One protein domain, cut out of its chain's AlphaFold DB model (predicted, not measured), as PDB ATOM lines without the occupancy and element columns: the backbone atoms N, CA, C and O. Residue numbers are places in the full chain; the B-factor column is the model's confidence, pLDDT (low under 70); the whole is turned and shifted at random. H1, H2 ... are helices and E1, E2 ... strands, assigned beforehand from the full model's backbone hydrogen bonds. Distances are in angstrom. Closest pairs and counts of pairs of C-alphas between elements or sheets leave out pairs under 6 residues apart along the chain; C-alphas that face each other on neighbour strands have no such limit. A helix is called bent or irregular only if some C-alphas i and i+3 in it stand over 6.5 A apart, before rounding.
ATOM      1  N   ILE A   5     -17.017  14.294 -60.175       53.12
ATOM      2  CA  ILE A   5     -16.884  14.981 -58.871       53.12
ATOM      3  C   ILE A   5     -17.536  16.380 -58.887       53.12
ATOM      4  O   ILE A   5     -18.071  16.832 -57.879       53.12
ATOM      5  N   PHE A   6     -17.553  17.048 -60.045       54.12
ATOM      6  CA  PHE A   6     -18.136  18.386 -60.203       54.12
ATOM      7  C   PHE A   6     -19.655  18.471 -59.951       54.12
ATOM      8  O   PHE A   6     -20.063  19.357 -59.203       54.12
ATOM      9  N   PRO A   7     -20.512  17.587 -60.504       60.12
ATOM     10  CA  PRO A   7     -21.958  17.711 -60.306       60.12
ATOM     11  C   PRO A   7     -22.383  17.450 -58.856       60.12
ATOM     12  O   PRO A   7     -23.297  18.101 -58.361       60.12
ATOM     13  N   VAL A   8     -21.689  16.556 -58.145       64.81
ATOM     14  CA  VAL A   8     -22.011  16.224 -56.747       64.81
ATOM     15  C   VAL A   8     -21.737  17.414 -55.824       64.81
ATOM     16  O   VAL A   8     -22.573  17.748 -54.988       64.81
ATOM     17  N   ALA A   9     -20.611  18.106 -56.013       67.00
ATOM     18  CA  ALA A   9     -20.282  19.298 -55.232       67.00
ATOM     19  C   ALA A   9     -21.295  20.438 -55.450       67.00
ATOM     20  O   ALA A   9     -21.697  21.096 -54.493       67.00
ATOM     21  N   VAL A  10     -21.763  20.633 -56.689       72.25
ATOM     22  CA  VAL A  10     -22.774  21.654 -57.017       72.25
ATOM     23  C   VAL A  10     -24.123  21.341 -56.363       72.25
ATOM     24  O   VAL A  10     -24.764  22.244 -55.830       72.25
ATOM     25  N   ILE A  11     -24.534  20.069 -56.336       74.69
ATOM     26  CA  ILE A  11     -25.782  19.646 -55.681       74.69
ATOM     27  C   ILE A  11     -25.709  19.873 -54.165       74.69
ATOM     28  O   ILE A  11     -26.654  20.403 -53.588       74.69
ATOM     29  N   ILE A  12     -24.586  19.541 -53.521       75.44
ATOM     30  CA  ILE A  12     -24.408  19.758 -52.075       75.44
ATOM     31  C   ILE A  12     -24.494  21.249 -51.732       75.44
ATOM     32  O   ILE A  12     -25.168  21.621 -50.773       75.44
ATOM     33  N   ILE A  13     -23.866  22.111 -52.538       77.88
ATOM     34  CA  ILE A  13     -23.932  23.566 -52.353       77.88
ATOM     35  C   ILE A  13     -25.370  24.069 -52.529       77.88
ATOM     36  O   ILE A  13     -25.833  24.864 -51.715       77.88
ATOM     37  N   ALA A  14     -26.099  23.583 -53.539       75.38
ATOM     38  CA  ALA A  14     -27.490  23.968 -53.775       75.38
ATOM     39  C   ALA A  14     -28.418  23.548 -52.622       75.38
ATOM     40  O   ALA A  14     -29.252  24.342 -52.189       75.38
ATOM     41  N   VAL A  15     -28.242  22.338 -52.081       80.38
ATOM     42  CA  VAL A  15     -29.006  21.855 -50.920       80.38
ATOM     43  C   VAL A  15     -28.659  22.660 -49.667       80.38
ATOM     44  O   VAL A  15     -29.563  23.088 -48.956       80.38
ATOM     45  N   ALA A  16     -27.377  22.938 -49.416       77.06
ATOM     46  CA  ALA A  16     -26.960  23.764 -48.284       77.06
ATOM     47  C   ALA A  16     -27.541  25.186 -48.369       77.06
ATOM     48  O   ALA A  16     -28.053  25.703 -47.379       77.06
ATOM     49  N   LEU A  17     -27.538  25.796 -49.559       79.81
ATOM     50  CA  LEU A  17     -28.180  27.091 -49.806       79.81
ATOM     51  C   LEU A  17     -29.693  27.034 -49.585       79.81
ATOM     52  O   LEU A  17     -30.234  27.926 -48.939       79.81
ATOM     53  N   ALA A  18     -30.370  25.988 -50.060       75.75
ATOM     54  CA  ALA A  18     -31.802  25.810 -49.843       75.75
ATOM     55  C   ALA A  18     -32.143  25.665 -48.350       75.75
ATOM     56  O   ALA A  18     -33.094  26.285 -47.885       75.75
ATOM     57  N   VAL A  19     -31.339  24.921 -47.583       76.50
ATOM     58  CA  VAL A  19     -31.508  24.774 -46.126       76.50
ATOM     59  C   VAL A  19     -31.265  26.100 -45.404       76.50
ATOM     60  O   VAL A  19     -32.057  26.476 -44.547       76.50
ATOM     61  N   VAL A  20     -30.221  26.853 -45.767       75.25
ATOM     62  CA  VAL A  20     -29.954  28.175 -45.174       75.25
ATOM     63  C   VAL A  20     -31.079  29.159 -45.493       75.25
ATOM     64  O   VAL A  20     -31.512  29.890 -44.606       75.25
ATOM     65  N   LEU A  21     -31.585  29.165 -46.729       71.75
ATOM     66  CA  LEU A  21     -32.732  29.988 -47.114       71.75
ATOM     67  C   LEU A  21     -33.999  29.566 -46.363       71.75
ATOM     68  O   LEU A  21     -34.704  30.430 -45.858       71.75
ATOM     69  N   TYR A  22     -34.242  28.264 -46.202       71.50
ATOM     70  CA  TYR A  22     -35.370  27.739 -45.432       71.50
ATOM     71  C   TYR A  22     -35.292  28.149 -43.953       71.50
ATOM     72  O   TYR A  22     -36.246  28.704 -43.416       71.50
ATOM     73  N   VAL A  23     -34.139  27.979 -43.301       65.62
ATOM     74  CA  VAL A  23     -33.936  28.388 -41.899       65.62
ATOM     75  C   VAL A  23     -34.029  29.906 -41.741       65.62
ATOM     76  O   VAL A  23     -34.630  30.390 -40.785       65.62
ATOM     77  N   LYS A  24     -33.489  30.687 -42.681       59.03
ATOM     78  CA  LYS A  24     -33.565  32.153 -42.632       59.03
ATOM     79  C   LYS A  24     -34.985  32.667 -42.883       59.03
ATOM     80  O   LYS A  24     -35.363  33.674 -42.301       59.03
ATOM     81  N   GLN A  25     -35.759  32.004 -43.737       57.03
ATOM     82  CA  GLN A  25     -37.103  32.442 -44.101       57.03
ATOM     83  C   GLN A  25     -38.162  31.970 -43.097       57.03
ATOM     84  O   GLN A  25     -39.040  32.751 -42.758       57.03
ATOM     85  N   TYR A  26     -38.048  30.748 -42.568       51.28
ATOM     86  CA  TYR A  26     -39.020  30.177 -41.626       51.28
ATOM     87  C   TYR A  26     -38.558  30.235 -40.162       51.28
ATOM     88  O   TYR A  26     -39.356  30.524 -39.275       51.28
ATOM     89  N   GLY A  27     -37.268  30.028 -39.882       44.25
ATOM     90  CA  GLY A  27     -36.726  30.018 -38.516       44.25
ATOM     91  C   GLY A  27     -36.617  31.405 -37.873       44.25
ATOM     92  O   GLY A  27     -36.856  31.546 -36.677       44.25
ATOM     93  N   LEU A  28     -36.320  32.451 -38.658       43.81
ATOM     94  CA  LEU A  28     -36.380  33.841 -38.174       43.81
ATOM     95  C   LEU A  28     -37.813  34.381 -38.098       43.81
ATOM     96  O   LEU A  28     -38.049  35.288 -37.305       43.81
ATOM     97  N   SER A  29     -38.750  33.841 -38.888       46.25
ATOM     98  CA  SER A  29     -40.181  34.157 -38.754       46.25
ATOM     99  C   SER A  29     -40.665  33.702 -37.379       46.25
ATOM    100  O   SER A  29     -41.100  34.522 -36.580       46.25
ATOM    101  N   TYR A  30     -40.391  32.443 -37.027       45.31
ATOM    102  CA  TYR A  30     -40.808  31.845 -35.756       45.31
ATOM    103  C   TYR A  30     -40.252  32.570 -34.511       45.31
ATOM    104  O   TYR A  30     -40.957  32.753 -33.523       45.31
ATOM    105  N   TYR A  31     -38.994  33.032 -34.549       42.41
ATOM    106  CA  TYR A  31     -38.370  33.729 -33.410       42.41
ATOM    107  C   TYR A  31     -38.748  35.215 -33.295       42.41
ATOM    108  O   TYR A  31     -38.835  35.738 -32.186       42.41
ATOM    109  N   ASN A  32     -38.983  35.910 -34.414       44.91
ATOM    110  CA  ASN A  32     -39.428  37.310 -34.383       44.91
ATOM    111  C   ASN A  32     -40.931  37.452 -34.082       44.91
ATOM    112  O   ASN A  32     -41.362  38.522 -33.647       44.91
ATOM    113  N   GLU A  33     -41.708  36.388 -34.298       46.31
ATOM    114  CA  GLU A  33     -43.132  36.288 -33.966       46.31
ATOM    115  C   GLU A  33     -43.387  36.158 -32.450       46.31
ATOM    116  O   GLU A  33     -44.340  36.742 -31.940       46.31
ATOM    117  N   SER A  34     -42.507  35.479 -31.700       48.69
ATOM    118  CA  SER A  34     -42.655  35.298 -30.240       48.69
ATOM    119  C   SER A  34     -42.310  36.559 -29.434       48.69
ATOM    120  O   SER A  34     -42.931  36.843 -28.412       48.69
ATOM    121  N   LEU A  35     -41.341  37.356 -29.900       47.62
ATOM    122  CA  LEU A  35     -40.783  38.465 -29.112       47.62
ATOM    123  C   LEU A  35     -41.726  39.673 -28.986       47.62
ATOM    124  O   LEU A  35     -41.587  40.468 -28.059       47.62
ATOM    125  N   ALA A  36     -42.669  39.834 -29.920       52.19
ATOM    126  CA  ALA A  36     -43.687  40.875 -29.821       52.19
ATOM    127  C   ALA A  36     -44.782  40.507 -28.810       52.19
ATOM    128  O   ALA A  36     -45.378  41.414 -28.249       52.19
ATOM    129  N   ALA A  37     -45.036  39.218 -28.559       51.41
ATOM    130  CA  ALA A  37     -46.141  38.755 -27.720       51.41
ATOM    131  C   ALA A  37     -45.799  38.738 -26.219       51.41
ATOM    132  O   ALA A  37     -46.611  39.186 -25.410       51.41
ATOM    133  N   ASP A  38     -44.581  38.318 -25.854       52.59
ATOM    134  CA  ASP A  38     -44.156  38.216 -24.445       52.59
ATOM    135  C   ASP A  38     -44.051  39.582 -23.733       52.59
ATOM    136  O   ASP A  38     -44.125  39.656 -22.508       52.59
ATOM    137  N   LEU A  39     -43.906  40.680 -24.487       60.91
ATOM    138  CA  LEU A  39     -43.783  42.045 -23.951       60.91
ATOM    139  C   LEU A  39     -45.112  42.677 -23.522       60.91
ATOM    140  O   LEU A  39     -45.097  43.690 -22.822       60.91
ATOM    141  N   PHE A  40     -46.242  42.111 -23.943       74.00
ATOM    142  CA  PHE A  40     -47.573  42.634 -23.631       74.00
ATOM    143  C   PHE A  40     -48.386  41.656 -22.794       74.00
ATOM    144  O   PHE A  40     -49.606  41.723 -22.794       74.00
ATOM    145  N   LEU A  41     -47.746  40.725 -22.091       74.06
ATOM    146  CA  LEU A  41     -48.451  39.892 -21.127       74.06
ATOM    147  C   LEU A  41     -48.644  40.669 -19.822       74.06
ATOM    148  O   LEU A  41     -47.710  41.282 -19.306       74.06
ATOM    149  N   ASN A  42     -49.856  40.630 -19.277       74.19
ATOM    150  CA  ASN A  42     -50.121  41.114 -17.928       74.19
ATOM    151  C   ASN A  42     -49.612  40.116 -16.867       74.19
ATOM    152  O   ASN A  42     -49.080  39.050 -17.180       74.19
ATOM    153  N   GLU A  43     -49.815  40.436 -15.588       77.50
ATOM    154  CA  GLU A  43     -49.388  39.602 -14.450       77.50
ATOM    155  C   GLU A  43     -49.992  38.183 -14.426       77.50
ATOM    156  O   GLU A  43     -49.475  37.297 -13.747       77.50
ATOM    157  N   HIS A  44     -51.055  37.943 -15.195       74.25
ATOM    158  CA  HIS A  44     -51.710  36.644 -15.337       74.25
ATOM    159  C   HIS A  44     -51.262  35.871 -16.586       74.25
ATOM    160  O   HIS A  44     -51.804  34.803 -16.866       74.25
ATOM    161  N   GLY A  45     -50.293  36.391 -17.348       71.50
ATOM    162  CA  GLY A  45     -49.844  35.782 -18.601       71.50
ATOM    163  C   GLY A  45     -50.856  35.919 -19.742       71.50
ATOM    164  O   GLY A  45     -50.788  35.158 -20.705       71.50
ATOM    165  N   VAL A  46     -51.802  36.858 -19.629       76.00
ATOM    166  CA  VAL A  46     -52.795  37.168 -20.665       76.00
ATOM    167  C   VAL A  46     -52.318  38.369 -21.466       76.00
ATOM    168  O   VAL A  46     -51.815  39.337 -20.901       76.00
ATOM    169  N   PHE A  47     -52.496  38.316 -22.782       78.88
ATOM    170  CA  PHE A  47     -52.128  39.416 -23.661       78.88
ATOM    171  C   PHE A  47     -52.966  40.676 -23.385       78.88
ATOM    172  O   PHE A  47     -54.197  40.637 -23.362       78.88
ATOM    173  N   ASP A  48     -52.284  41.798 -23.204       84.19
ATOM    174  CA  ASP A  48     -52.826  43.109 -22.889       84.19
ATOM    175  C   ASP A  48     -52.934  43.955 -24.165       84.19
ATOM    176  O   ASP A  48     -52.005  44.643 -24.602       84.19
ATOM    177  N   TYR A  49     -54.113  43.887 -24.785       84.50
ATOM    178  CA  TYR A  49     -54.426  44.664 -25.983       84.50
ATOM    179  C   TYR A  49     -54.436  46.175 -25.725       84.50
ATOM    180  O   TYR A  49     -54.146  46.930 -26.650       84.50
ATOM    181  N   MET A  50     -54.736  46.619 -24.497       87.88
ATOM    182  CA  MET A  50     -54.719  48.044 -24.153       87.88
ATOM    183  C   MET A  50     -53.288  48.569 -24.093       87.88
ATOM    184  O   MET A  50     -53.002  49.627 -24.646       87.88
ATOM    185  N   LEU A  51     -52.373  47.810 -23.489       85.88
ATOM    186  CA  LEU A  51     -50.958  48.166 -23.470       85.88
ATOM    187  C   LEU A  51     -50.372  48.180 -24.889       85.88
ATOM    188  O   LEU A  51     -49.604  49.082 -25.230       85.88
ATOM    189  N   LEU A  52     -50.750  47.221 -25.743       86.44
ATOM    190  CA  LEU A  52     -50.365  47.255 -27.155       86.44
ATOM    191  C   LEU A  52     -50.914  48.512 -27.853       86.44
ATOM    192  O   LEU A  52     -50.166  49.179 -28.567       86.44
ATOM    193  N   GLU A  53     -52.186  48.860 -27.640       89.50
ATOM    194  CA  GLU A  53     -52.797  50.079 -28.186       89.50
ATOM    195  C   GLU A  53     -52.035  51.340 -27.771       89.50
ATOM    196  O   GLU A  53     -51.689  52.159 -28.625       89.50
ATOM    197  N   GLU A  54     -51.722  51.476 -26.483       88.81
ATOM    198  CA  GLU A  54     -50.971  52.606 -25.942       88.81
ATOM    199  C   GLU A  54     -49.598  52.730 -26.613       88.81
ATOM    200  O   GLU A  54     -49.247  53.793 -27.124       88.81
ATOM    201  N   ARG A  55     -48.834  51.631 -26.692       86.88
ATOM    202  CA  ARG A  55     -47.499  51.642 -27.315       86.88
ATOM    203  C   ARG A  55     -47.543  51.929 -28.809       86.88
ATOM    204  O   ARG A  55     -46.635  52.581 -29.329       86.88
ATOM    205  N   LEU A  56     -48.564  51.443 -29.513       87.88
ATOM    206  CA  LEU A  56     -48.732  51.751 -30.927       87.88
ATOM    207  C   LEU A  56     -49.088  53.222 -31.132       87.88
ATOM    208  O   LEU A  56     -48.529  53.831 -32.038       87.88
ATOM    209  N   ASN A  57     -49.942  53.815 -30.297       88.88
ATOM    210  CA  ASN A  57     -50.255  55.243 -30.377       88.88
ATOM    211  C   ASN A  57     -49.056  56.130 -30.010       88.88
ATOM    212  O   ASN A  57     -48.787  57.089 -30.727       88.88
ATOM    213  N   ASP A  58     -48.290  55.784 -28.974       87.75
ATOM    214  CA  ASP A  58     -47.068  56.513 -28.592       87.75
ATOM    215  C   ASP A  58     -46.045  56.540 -29.742       87.75
ATOM    216  O   ASP A  58     -45.425  57.558 -30.049       87.75
ATOM    217  N   LYS A  59     -45.907  55.416 -30.455       84.81
ATOM    218  CA  LYS A  59     -44.914  55.283 -31.523       84.81
ATOM    219  C   LYS A  59     -45.414  55.709 -32.904       84.81
ATOM    220  O   LYS A  59     -44.620  56.197 -33.706       84.81
ATOM    221  N   PHE A  60     -46.691  55.499 -33.208       86.31
ATOM    222  CA  PHE A  60     -47.255  55.609 -34.557       86.31
ATOM    223  C   PHE A  60     -48.575  56.395 -34.630       86.31
ATOM    224  O   PHE A  60     -49.166  56.449 -35.706       86.31
ATOM    225  N   GLY A  61     -49.051  56.994 -33.535       81.00
ATOM    226  CA  GLY A  61     -50.325  57.729 -33.493       81.00
ATOM    227  C   GLY A  61     -50.344  58.999 -34.351       81.00
ATOM    228  O   GLY A  61     -51.406  59.505 -34.699       81.00
ATOM    229  N   GLU A  62     -49.177  59.504 -34.753       83.50
ATOM    230  CA  GLU A  62     -49.090  60.555 -35.763       83.50
ATOM    231  C   GLU A  62     -49.469  60.017 -37.152       83.50
ATOM    232  O   GLU A  62     -48.909  59.032 -37.640       83.50
ATOM    233  N   SER A  63     -50.369  60.717 -37.849       72.44
ATOM    234  CA  SER A  63     -50.890  60.309 -39.164       72.44
ATOM    235  C   SER A  63     -49.805  60.094 -40.233       72.44
ATOM    236  O   SER A  63     -49.965  59.256 -41.123       72.44
ATOM    237  N   SER A  64     -48.675  60.797 -40.120       78.94
ATOM    238  CA  SER A  64     -47.492  60.666 -40.981       78.94
ATOM    239  C   SER A  64     -46.791  59.306 -40.857       78.94
ATOM    240  O   SER A  64     -46.110  58.884 -41.790       78.94
ATOM    241  N   ARG A  65     -46.985  58.588 -39.742       81.19
ATOM    242  CA  ARG A  65     -46.297  57.327 -39.412       81.19
ATOM    243  C   ARG A  65     -47.126  56.082 -39.724       81.19
ATOM    244  O   ARG A  65     -46.722  54.964 -39.410       81.19
ATOM    245  N   ARG A  66     -48.263  56.239 -40.413       80.25
ATOM    246  CA  ARG A  66     -49.136  55.125 -40.823       80.25
ATOM    247  C   ARG A  66     -48.417  54.086 -41.692       80.25
ATOM    248  O   ARG A  66     -48.695  52.895 -41.573       80.25
ATOM    249  N   GLY A  67     -47.482  54.516 -42.542       84.06
ATOM    250  CA  GLY A  67     -46.642  53.605 -43.328       84.06
ATOM    251  C   GLY A  67     -45.722  52.750 -42.451       84.06
ATOM    252  O   GLY A  67     -45.612  51.544 -42.673       84.06
ATOM    253  N   ASP A  68     -45.143  53.350 -41.410       86.38
ATOM    254  CA  ASP A  68     -44.279  52.658 -40.450       86.38
ATOM    255  C   ASP A  68     -45.068  51.638 -39.622       86.38
ATOM    256  O   ASP A  68     -44.571  50.539 -39.376       86.38
ATOM    257  N   LEU A  69     -46.310  51.968 -39.245       85.88
ATOM    258  CA  LEU A  69     -47.220  51.044 -38.564       85.88
ATOM    259  C   LEU A  69     -47.509  49.808 -39.424       85.88
ATOM    260  O   LEU A  69     -47.398  48.683 -38.943       85.88
ATOM    261  N   ILE A  70     -47.847  49.997 -40.704       86.88
ATOM    262  CA  ILE A  70     -48.088  48.879 -41.631       86.88
ATOM    263  C   ILE A  70     -46.821  48.028 -41.769       86.88
ATOM    264  O   ILE A  70     -46.886  46.801 -41.687       86.88
ATOM    265  N   GLY A  71     -45.660  48.671 -41.927       84.19
ATOM    266  CA  GLY A  71     -44.369  47.986 -41.991       84.19
ATOM    267  C   GLY A  71     -44.063  47.183 -40.725       84.19
ATOM    268  O   GLY A  71     -43.600  46.048 -40.820       84.19
ATOM    269  N   PHE A  72     -44.363  47.737 -39.547       84.25
ATOM    270  CA  PHE A  72     -44.247  47.047 -38.263       84.25
ATOM    271  C   PHE A  72     -45.132  45.797 -38.222       84.25
ATOM    272  O   PHE A  72     -44.634  44.714 -37.922       84.25
ATOM    273  N   ILE A  73     -46.410  45.919 -38.586       84.81
ATOM    274  CA  ILE A  73     -47.363  44.804 -38.538       84.81
ATOM    275  C   ILE A  73     -46.922  43.664 -39.461       84.81
ATOM    276  O   ILE A  73     -46.825  42.522 -39.019       84.81
ATOM    277  N   VAL A  74     -46.585  43.971 -40.719       82.56
ATOM    278  CA  VAL A  74     -46.128  42.962 -41.693       82.56
ATOM    279  C   VAL A  74     -44.827  42.296 -41.240       82.56
ATOM    280  O   VAL A  74     -44.661  41.087 -41.386       82.56
ATOM    281  N   LYS A  75     -43.901  43.065 -40.653       79.75
ATOM    282  CA  LYS A  75     -42.623  42.541 -40.151       79.75
ATOM    283  C   LYS A  75     -42.799  41.528 -39.014       79.75
ATOM    284  O   LYS A  75     -41.968  40.635 -38.887       79.75
ATOM    285  N   HIS A  76     -43.845  41.670 -38.204       75.25
ATOM    286  CA  HIS A  76     -44.127  40.805 -37.055       75.25
ATOM    287  C   HIS A  76     -45.215  39.759 -37.350       75.25
ATOM    288  O   HIS A  76     -45.982  39.385 -36.469       75.25
ATOM    289  N   GLY A  77     -45.295  39.285 -38.599       74.50
ATOM    290  CA  GLY A  77     -46.187  38.181 -38.976       74.50
ATOM    291  C   GLY A  77     -47.667  38.564 -39.045       74.50
ATOM    292  O   GLY A  77     -48.533  37.691 -39.051       74.50
ATOM    293  N   GLY A  78     -47.971  39.862 -39.070       79.50
ATOM    294  CA  GLY A  78     -49.303  40.390 -39.310       79.50
ATOM    295  C   GLY A  78     -49.607  40.641 -40.791       79.50
ATOM    296  O   GLY A  78     -48.752  40.513 -41.668       79.50
ATOM    297  N   SER A  79     -50.839  41.044 -41.079       85.06
ATOM    298  CA  SER A  79     -51.317  41.407 -42.414       85.06
ATOM    299  C   SER A  79     -52.158  42.681 -42.364       85.06
ATOM    300  O   SER A  79     -52.737  43.012 -41.336       85.06
ATOM    301  N   CYS A  80     -52.223  43.429 -43.464       83.69
ATOM    302  CA  CYS A  80     -53.034  44.640 -43.558       83.69
ATOM    303  C   CYS A  80     -53.912  44.606 -44.808       83.69
ATOM    304  O   CYS A  80     -53.417  44.453 -45.923       83.69
ATOM    305  N   GLU A  81     -55.210  44.805 -44.613       82.88
ATOM    306  CA  GLU A  81     -56.187  45.119 -45.650       82.88
ATOM    307  C   GLU A  81     -56.503  46.624 -45.631       82.88
ATOM    308  O   GLU A  81     -56.110  47.339 -44.710       82.88
ATOM    309  N   LYS A  82     -57.214  47.128 -46.652       71.06
ATOM    310  CA  LYS A  82     -57.410  48.571 -46.938       71.06
ATOM    311  C   LYS A  82     -57.656  49.477 -45.719       71.06
ATOM    312  O   LYS A  82     -57.209  50.622 -45.738       71.06
ATOM    313  N   SER A  83     -58.370  49.007 -44.697       68.31
ATOM    314  CA  SER A  83     -58.676  49.783 -43.485       68.31
ATOM    315  C   SER A  83     -58.327  49.090 -42.168       68.31
ATOM    316  O   SER A  83     -58.392  49.739 -41.130       68.31
ATOM    317  N   ASN A  84     -57.968  47.807 -42.198       80.56
ATOM    318  CA  ASN A  84     -57.797  46.991 -41.001       80.56
ATOM    319  C   ASN A  84     -56.537  46.151 -41.126       80.56
ATOM    320  O   ASN A  84     -56.306  45.516 -42.152       80.56
ATOM    321  N   CYS A  85     -55.762  46.104 -40.058       86.44
ATOM    322  CA  CYS A  85     -54.611  45.239 -39.937       86.44
ATOM    323  C   CYS A  85     -54.854  44.166 -38.876       86.44
ATOM    324  O   CYS A  85     -55.645  44.349 -37.954       86.44
ATOM    325  N   LYS A  86     -54.170  43.038 -39.013       85.88
ATOM    326  CA  LYS A  86     -54.122  41.942 -38.055       85.88
ATOM    327  C   LYS A  86     -52.674  41.730 -37.659       85.88
ATOM    328  O   LYS A  86     -51.823  41.641 -38.534       85.88
ATOM    329  N   LEU A  87     -52.392  41.635 -36.371       83.31
ATOM    330  CA  LEU A  87     -51.091  41.245 -35.844       83.31
ATOM    331  C   LEU A  87     -51.239  39.882 -35.168       83.31
ATOM    332  O   LEU A  87     -52.126  39.709 -34.337       83.31
ATOM    333  N   SER A  88     -50.407  38.917 -35.543       76.81
ATOM    334  CA  SER A  88     -50.441  37.577 -34.950       76.81
ATOM    335  C   SER A  88     -49.978  37.635 -33.490       76.81
ATOM    336  O   SER A  88     -48.931  38.211 -33.202       76.81
ATOM    337  N   VAL A  89     -50.761  37.066 -32.569       73.81
ATOM    338  CA  VAL A  89     -50.469  37.030 -31.130       73.81
ATOM    339  C   VAL A  89     -50.535  35.587 -30.630       73.81
ATOM    340  O   VAL A  89     -51.602  34.972 -30.541       73.81
ATOM    341  N   PHE A  90     -49.380  35.046 -30.258       65.50
ATOM    342  CA  PHE A  90     -49.290  33.733 -29.627       65.50
ATOM    343  C   PHE A  90     -49.509  33.870 -28.122       65.50
ATOM    344  O   PHE A  90     -48.810  34.633 -27.462       65.50
ATOM    345  N   THR A  91     -50.482  33.139 -27.579       60.78
ATOM    346  CA  THR A  91     -50.714  33.075 -26.130       60.78
ATOM    347  C   THR A  91     -50.254  31.727 -25.570       60.78
ATOM    348  O   THR A  91     -50.178  30.729 -26.288       60.78
ATOM    349  N   THR A  92     -49.941  31.694 -24.275       54.91
ATOM    350  CA  THR A  92     -49.372  30.547 -23.540       54.91
ATOM    351  C   THR A  92     -50.254  29.291 -23.516       54.91
ATOM    352  O   THR A  92     -49.757  28.210 -23.206       54.91
ATOM    353  N   LEU A  93     -51.541  29.391 -23.860       52.81
ATOM    354  CA  LEU A  93     -52.506  28.291 -23.823       52.81
ATOM    355  C   LEU A  93     -53.191  28.133 -25.177       52.81
ATOM    356  O   LEU A  93     -54.262  28.684 -25.341       52.81
ATOM    357  N   CYS A  94     -52.603  27.393 -26.127       50.53
ATOM    358  CA  CYS A  94     -53.250  26.859 -27.346       50.53
ATOM    359  C   CYS A  94     -54.264  27.766 -28.094       50.53
ATOM    360  O   CYS A  94     -55.111  27.262 -28.823       50.53
ATOM    361  N   VAL A  95     -54.180  29.087 -27.938       52.31
ATOM    362  CA  VAL A  95     -55.025  30.084 -28.587       52.31
ATOM    363  C   VAL A  95     -54.068  30.978 -29.360       52.31
ATOM    364  O   VAL A  95     -53.380  31.832 -28.794       52.31
ATOM    365  N   SER A  96     -53.985  30.753 -30.668       56.94
ATOM    366  CA  SER A  96     -53.525  31.802 -31.570       56.94
ATOM    367  C   SER A  96     -54.636  32.843 -31.617       56.94
ATOM    368  O   SER A  96     -55.713  32.565 -32.134       56.94
ATOM    369  N   SER A  97     -54.401  34.011 -31.031       64.31
ATOM    370  CA  SER A  97     -55.301  35.154 -31.188       64.31
ATOM    371  C   SER A  97     -54.682  36.111 -32.197       64.31
ATOM    372  O   SER A  97     -53.460  36.190 -32.313       64.31
ATOM    373  N   SER A  98     -55.489  36.851 -32.942       73.56
ATOM    374  CA  SER A  98     -54.973  37.961 -33.742       73.56
ATOM    375  C   SER A  98     -55.399  39.290 -33.120       73.56
ATOM    376  O   SER A  98     -56.540  39.466 -32.718       73.56
ATOM    377  N   ALA A  99     -54.491  40.254 -32.993       82.38
ATOM    378  CA  ALA A  99     -54.847  41.614 -32.613       82.38
ATOM    379  C   ALA A  99     -55.317  42.370 -33.864       82.38
ATOM    380  O   ALA A  99     -54.551  42.568 -34.807       82.38
ATOM    381  N   LEU A 100     -56.579  42.791 -33.885       87.88
ATOM    382  CA  LEU A 100     -57.124  43.678 -34.909       87.88
ATOM    383  C   LEU A 100     -56.680  45.100 -34.610       87.88
ATOM    384  O   LEU A 100     -56.994  45.635 -33.554       87.88
ATOM    385  N   ILE A 101     -55.993  45.713 -35.561       88.06
ATOM    386  CA  ILE A 101     -55.485  47.074 -35.481       88.06
ATOM    387  C   ILE A 101     -56.225  47.900 -36.533       88.06
ATOM    388  O   ILE A 101     -56.170  47.609 -37.728       88.06
ATOM    389  N   SER A 102     -56.931  48.932 -36.091       89.69
ATOM    390  CA  SER A 102     -57.673  49.861 -36.948       89.69
ATOM    391  C   SER A 102     -57.282  51.300 -36.627       89.69
ATOM    392  O   SER A 102     -56.694  51.560 -35.582       89.69
ATOM    393  N   ILE A 103     -57.578  52.225 -37.538       86.06
ATOM    394  CA  ILE A 103     -57.371  53.659 -37.318       86.06
ATOM    395  C   ILE A 103     -58.737  54.335 -37.317       86.06
ATOM    396  O   ILE A 103     -59.501  54.159 -38.270       86.06
ATOM    397  N   ASP A 104     -59.048  55.065 -36.248       82.94
ATOM    398  CA  ASP A 104     -60.314  55.781 -36.108       82.94
ATOM    399  C   ASP A 104     -60.355  57.081 -36.938       82.94
ATOM    400  O   ASP A 104     -59.407  57.443 -37.646       82.94
ATOM    401  N   GLY A 105     -61.484  57.793 -36.877       71.50
ATOM    402  CA  GLY A 105     -61.673  59.062 -37.591       71.50
ATOM    403  C   GLY A 105     -60.755  60.201 -37.128       71.50
ATOM    404  O   GLY A 105     -60.641  61.201 -37.832       71.50
ATOM    405  N   GLU A 106     -60.081  60.047 -35.987       80.69
ATOM    406  CA  GLU A 106     -59.154  61.012 -35.390       80.69
ATOM    407  C   GLU A 106     -57.683  60.600 -35.578       80.69
ATOM    408  O   GLU A 106     -56.787  61.220 -35.015       80.69
ATOM    409  N   SER A 107     -57.406  59.596 -36.422       78.81
ATOM    410  CA  SER A 107     -56.073  58.995 -36.624       78.81
ATOM    411  C   SER A 107     -55.518  58.214 -35.428       78.81
ATOM    412  O   SER A 107     -54.346  57.843 -35.436       78.81
ATOM    413  N   ARG A 108     -56.346  57.899 -34.433       87.62
ATOM    414  CA  ARG A 108     -55.963  57.071 -33.291       87.62
ATOM    415  C   ARG A 108     -55.921  55.610 -33.697       87.62
ATOM    416  O   ARG A 108     -56.804  55.121 -34.404       87.62
ATOM    417  N   ILE A 109     -54.920  54.895 -33.209       89.62
ATOM    418  CA  ILE A 109     -54.816  53.452 -33.395       89.62
ATOM    419  C   ILE A 109     -55.698  52.778 -32.346       89.62
ATOM    420  O   ILE A 109     -55.594  53.086 -31.165       89.62
ATOM    421  N   ILE A 110     -56.557  51.862 -32.781       90.88
ATOM    422  CA  ILE A 110     -57.410  51.052 -31.912       90.88
ATOM    423  C   ILE A 110     -57.027  49.589 -32.083       90.88
ATOM    424  O   ILE A 110     -56.987  49.094 -33.215       90.88
ATOM    425  N   VAL A 111     -56.797  48.899 -30.967       89.25
ATOM    426  CA  VAL A 111     -56.419  47.487 -30.923       89.25
ATOM    427  C   VAL A 111     -57.513  46.677 -30.241       89.25
ATOM    428  O   VAL A 111     -57.977  47.001 -29.153       89.25
ATOM    429  N   LYS A 112     -57.935  45.586 -30.875       87.75
ATOM    430  CA  LYS A 112     -58.921  44.656 -30.317       87.75
ATOM    431  C   LYS A 112     -58.430  43.228 -30.445       87.75
ATOM    432  O   LYS A 112     -57.889  42.859 -31.481       87.75
ATOM    433  N   GLY A 113     -58.684  42.409 -29.433       80.62
ATOM    434  CA  GLY A 113     -58.521  40.968 -29.570       80.62
ATOM    435  C   GLY A 113     -59.508  40.413 -30.594       80.62
ATOM    436  O   GLY A 113     -60.712  40.657 -30.511       80.62
ATOM    437  N   HIS A 114     -58.999  39.672 -31.567       70.69
ATOM    438  CA  HIS A 114     -59.769  38.721 -32.344       70.69
ATOM    439  C   HIS A 114     -59.582  37.356 -31.702       70.69
ATOM    440  O   HIS A 114     -58.464  36.865 -31.544       70.69
ATOM    441  N   THR A 115     -60.693  36.748 -31.320       62.88
ATOM    442  CA  THR A 115     -60.726  35.335 -30.984       62.88
ATOM    443  C   THR A 115     -61.064  34.578 -32.255       62.88
ATOM    444  O   THR A 115     -62.221  34.231 -32.500       62.88
TER     445      THR A 115
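Overview. This is residues 5 to 115 of the 118 residues of an uncharacterized protein of Gammaproteobacteria bacterium (UniProt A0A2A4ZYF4). A small body, made of a three-stranded antiparallel sheet with H2 and H3 packed over one face, has one long helix, H1, sticking out from it like a handle; residues 5 to 28 of H1 stand free, and the last turn of H1 meets the body near the end of E1. The sheet is strongly twisted, and the body without the free stretch spans 35 by 26 by 21 A. The printed part has 111 residues, with three named helices and then three named strands in the order H1 H2 H3 E1 E2 E3, the sheet running E1 E2 E3; the class is mixed, helices and strands. With its arm the whole is loose, radius of gyration of the C-alphas 18.5 A, and elongated, spanning 66 by 35 by 21 A.

Arrangement. E1, residues 84 to 90, E2, residues 96 to 103, and E3, residues 109 to 114, form a meander, each strand the antiparallel neighbour of the one before. In the hairpin of E1 and E2, N 87 and O 99 are within hydrogen-bond range at 2.8 A; in the hairpin of E2 and E3, N 100 and O 112 are at 2.7 A. Residues 79 to 80 pair antiparallel with residues 85 to 86 of E1. H3, residues 63 to 75, is on the sheet at a height of 9.8 A, over E1 and E2 and along the strands, at 13 degrees to E2 on the local plane; the closest C-alphas of H3 and E1 are those of Ile 73 and Leu 87, 5.8 A apart. H2, residues 49 to 60, is on the same face at a height of 7.6 A, over E3 and only just slantwise to the strands, at 31 degrees to E3 on the local plane; the C-alphas of Glu 53 and Val 111 come closest, at 5.2 A. H2 touches H3 with residues 56 to 60 alone, closest at the C-alphas of Phe 60 and Leu 69, 6.1 A, at a steep tilt of 57 degrees, opposite ways. H1, residues 5 to 34, only grazes the sheet with residues 33 to 34; its closest C-alpha pair with E1 is Ser 34 and Phe 90, 6.8 A. H1 and H2 are apart. Every O i to N i+4 pair is within hydrogen-bond range in H2, against 23 of 26 in H1 and 7 of 9 in H3.

Along the chain. H1 begins at C-alpha 5, (-16.884, 14.981, -58.871), and measures 43.6 A. H3 measures 19.6 A and is irregular, C-alphas 64 and 67 being 7.5 A apart; H2 measures 15.6 A. E1 measures 19.4 A, E2 22.9 A and E3 15.6 A, ending at C-alpha 114, (-59.769, 38.721, -32.344).

Size, cuts and confidence. The C-alphas of Ile 5 and Glu 106 are the two farthest apart, 66.8 A. The printed part has no cut. The link from H1 to H2, 14 residues, is long. Mean pLDDT of the printed part is 73.5; it is under 70 at residues 5 to 9, 23 to 39, 83, 90 to 97 and 115.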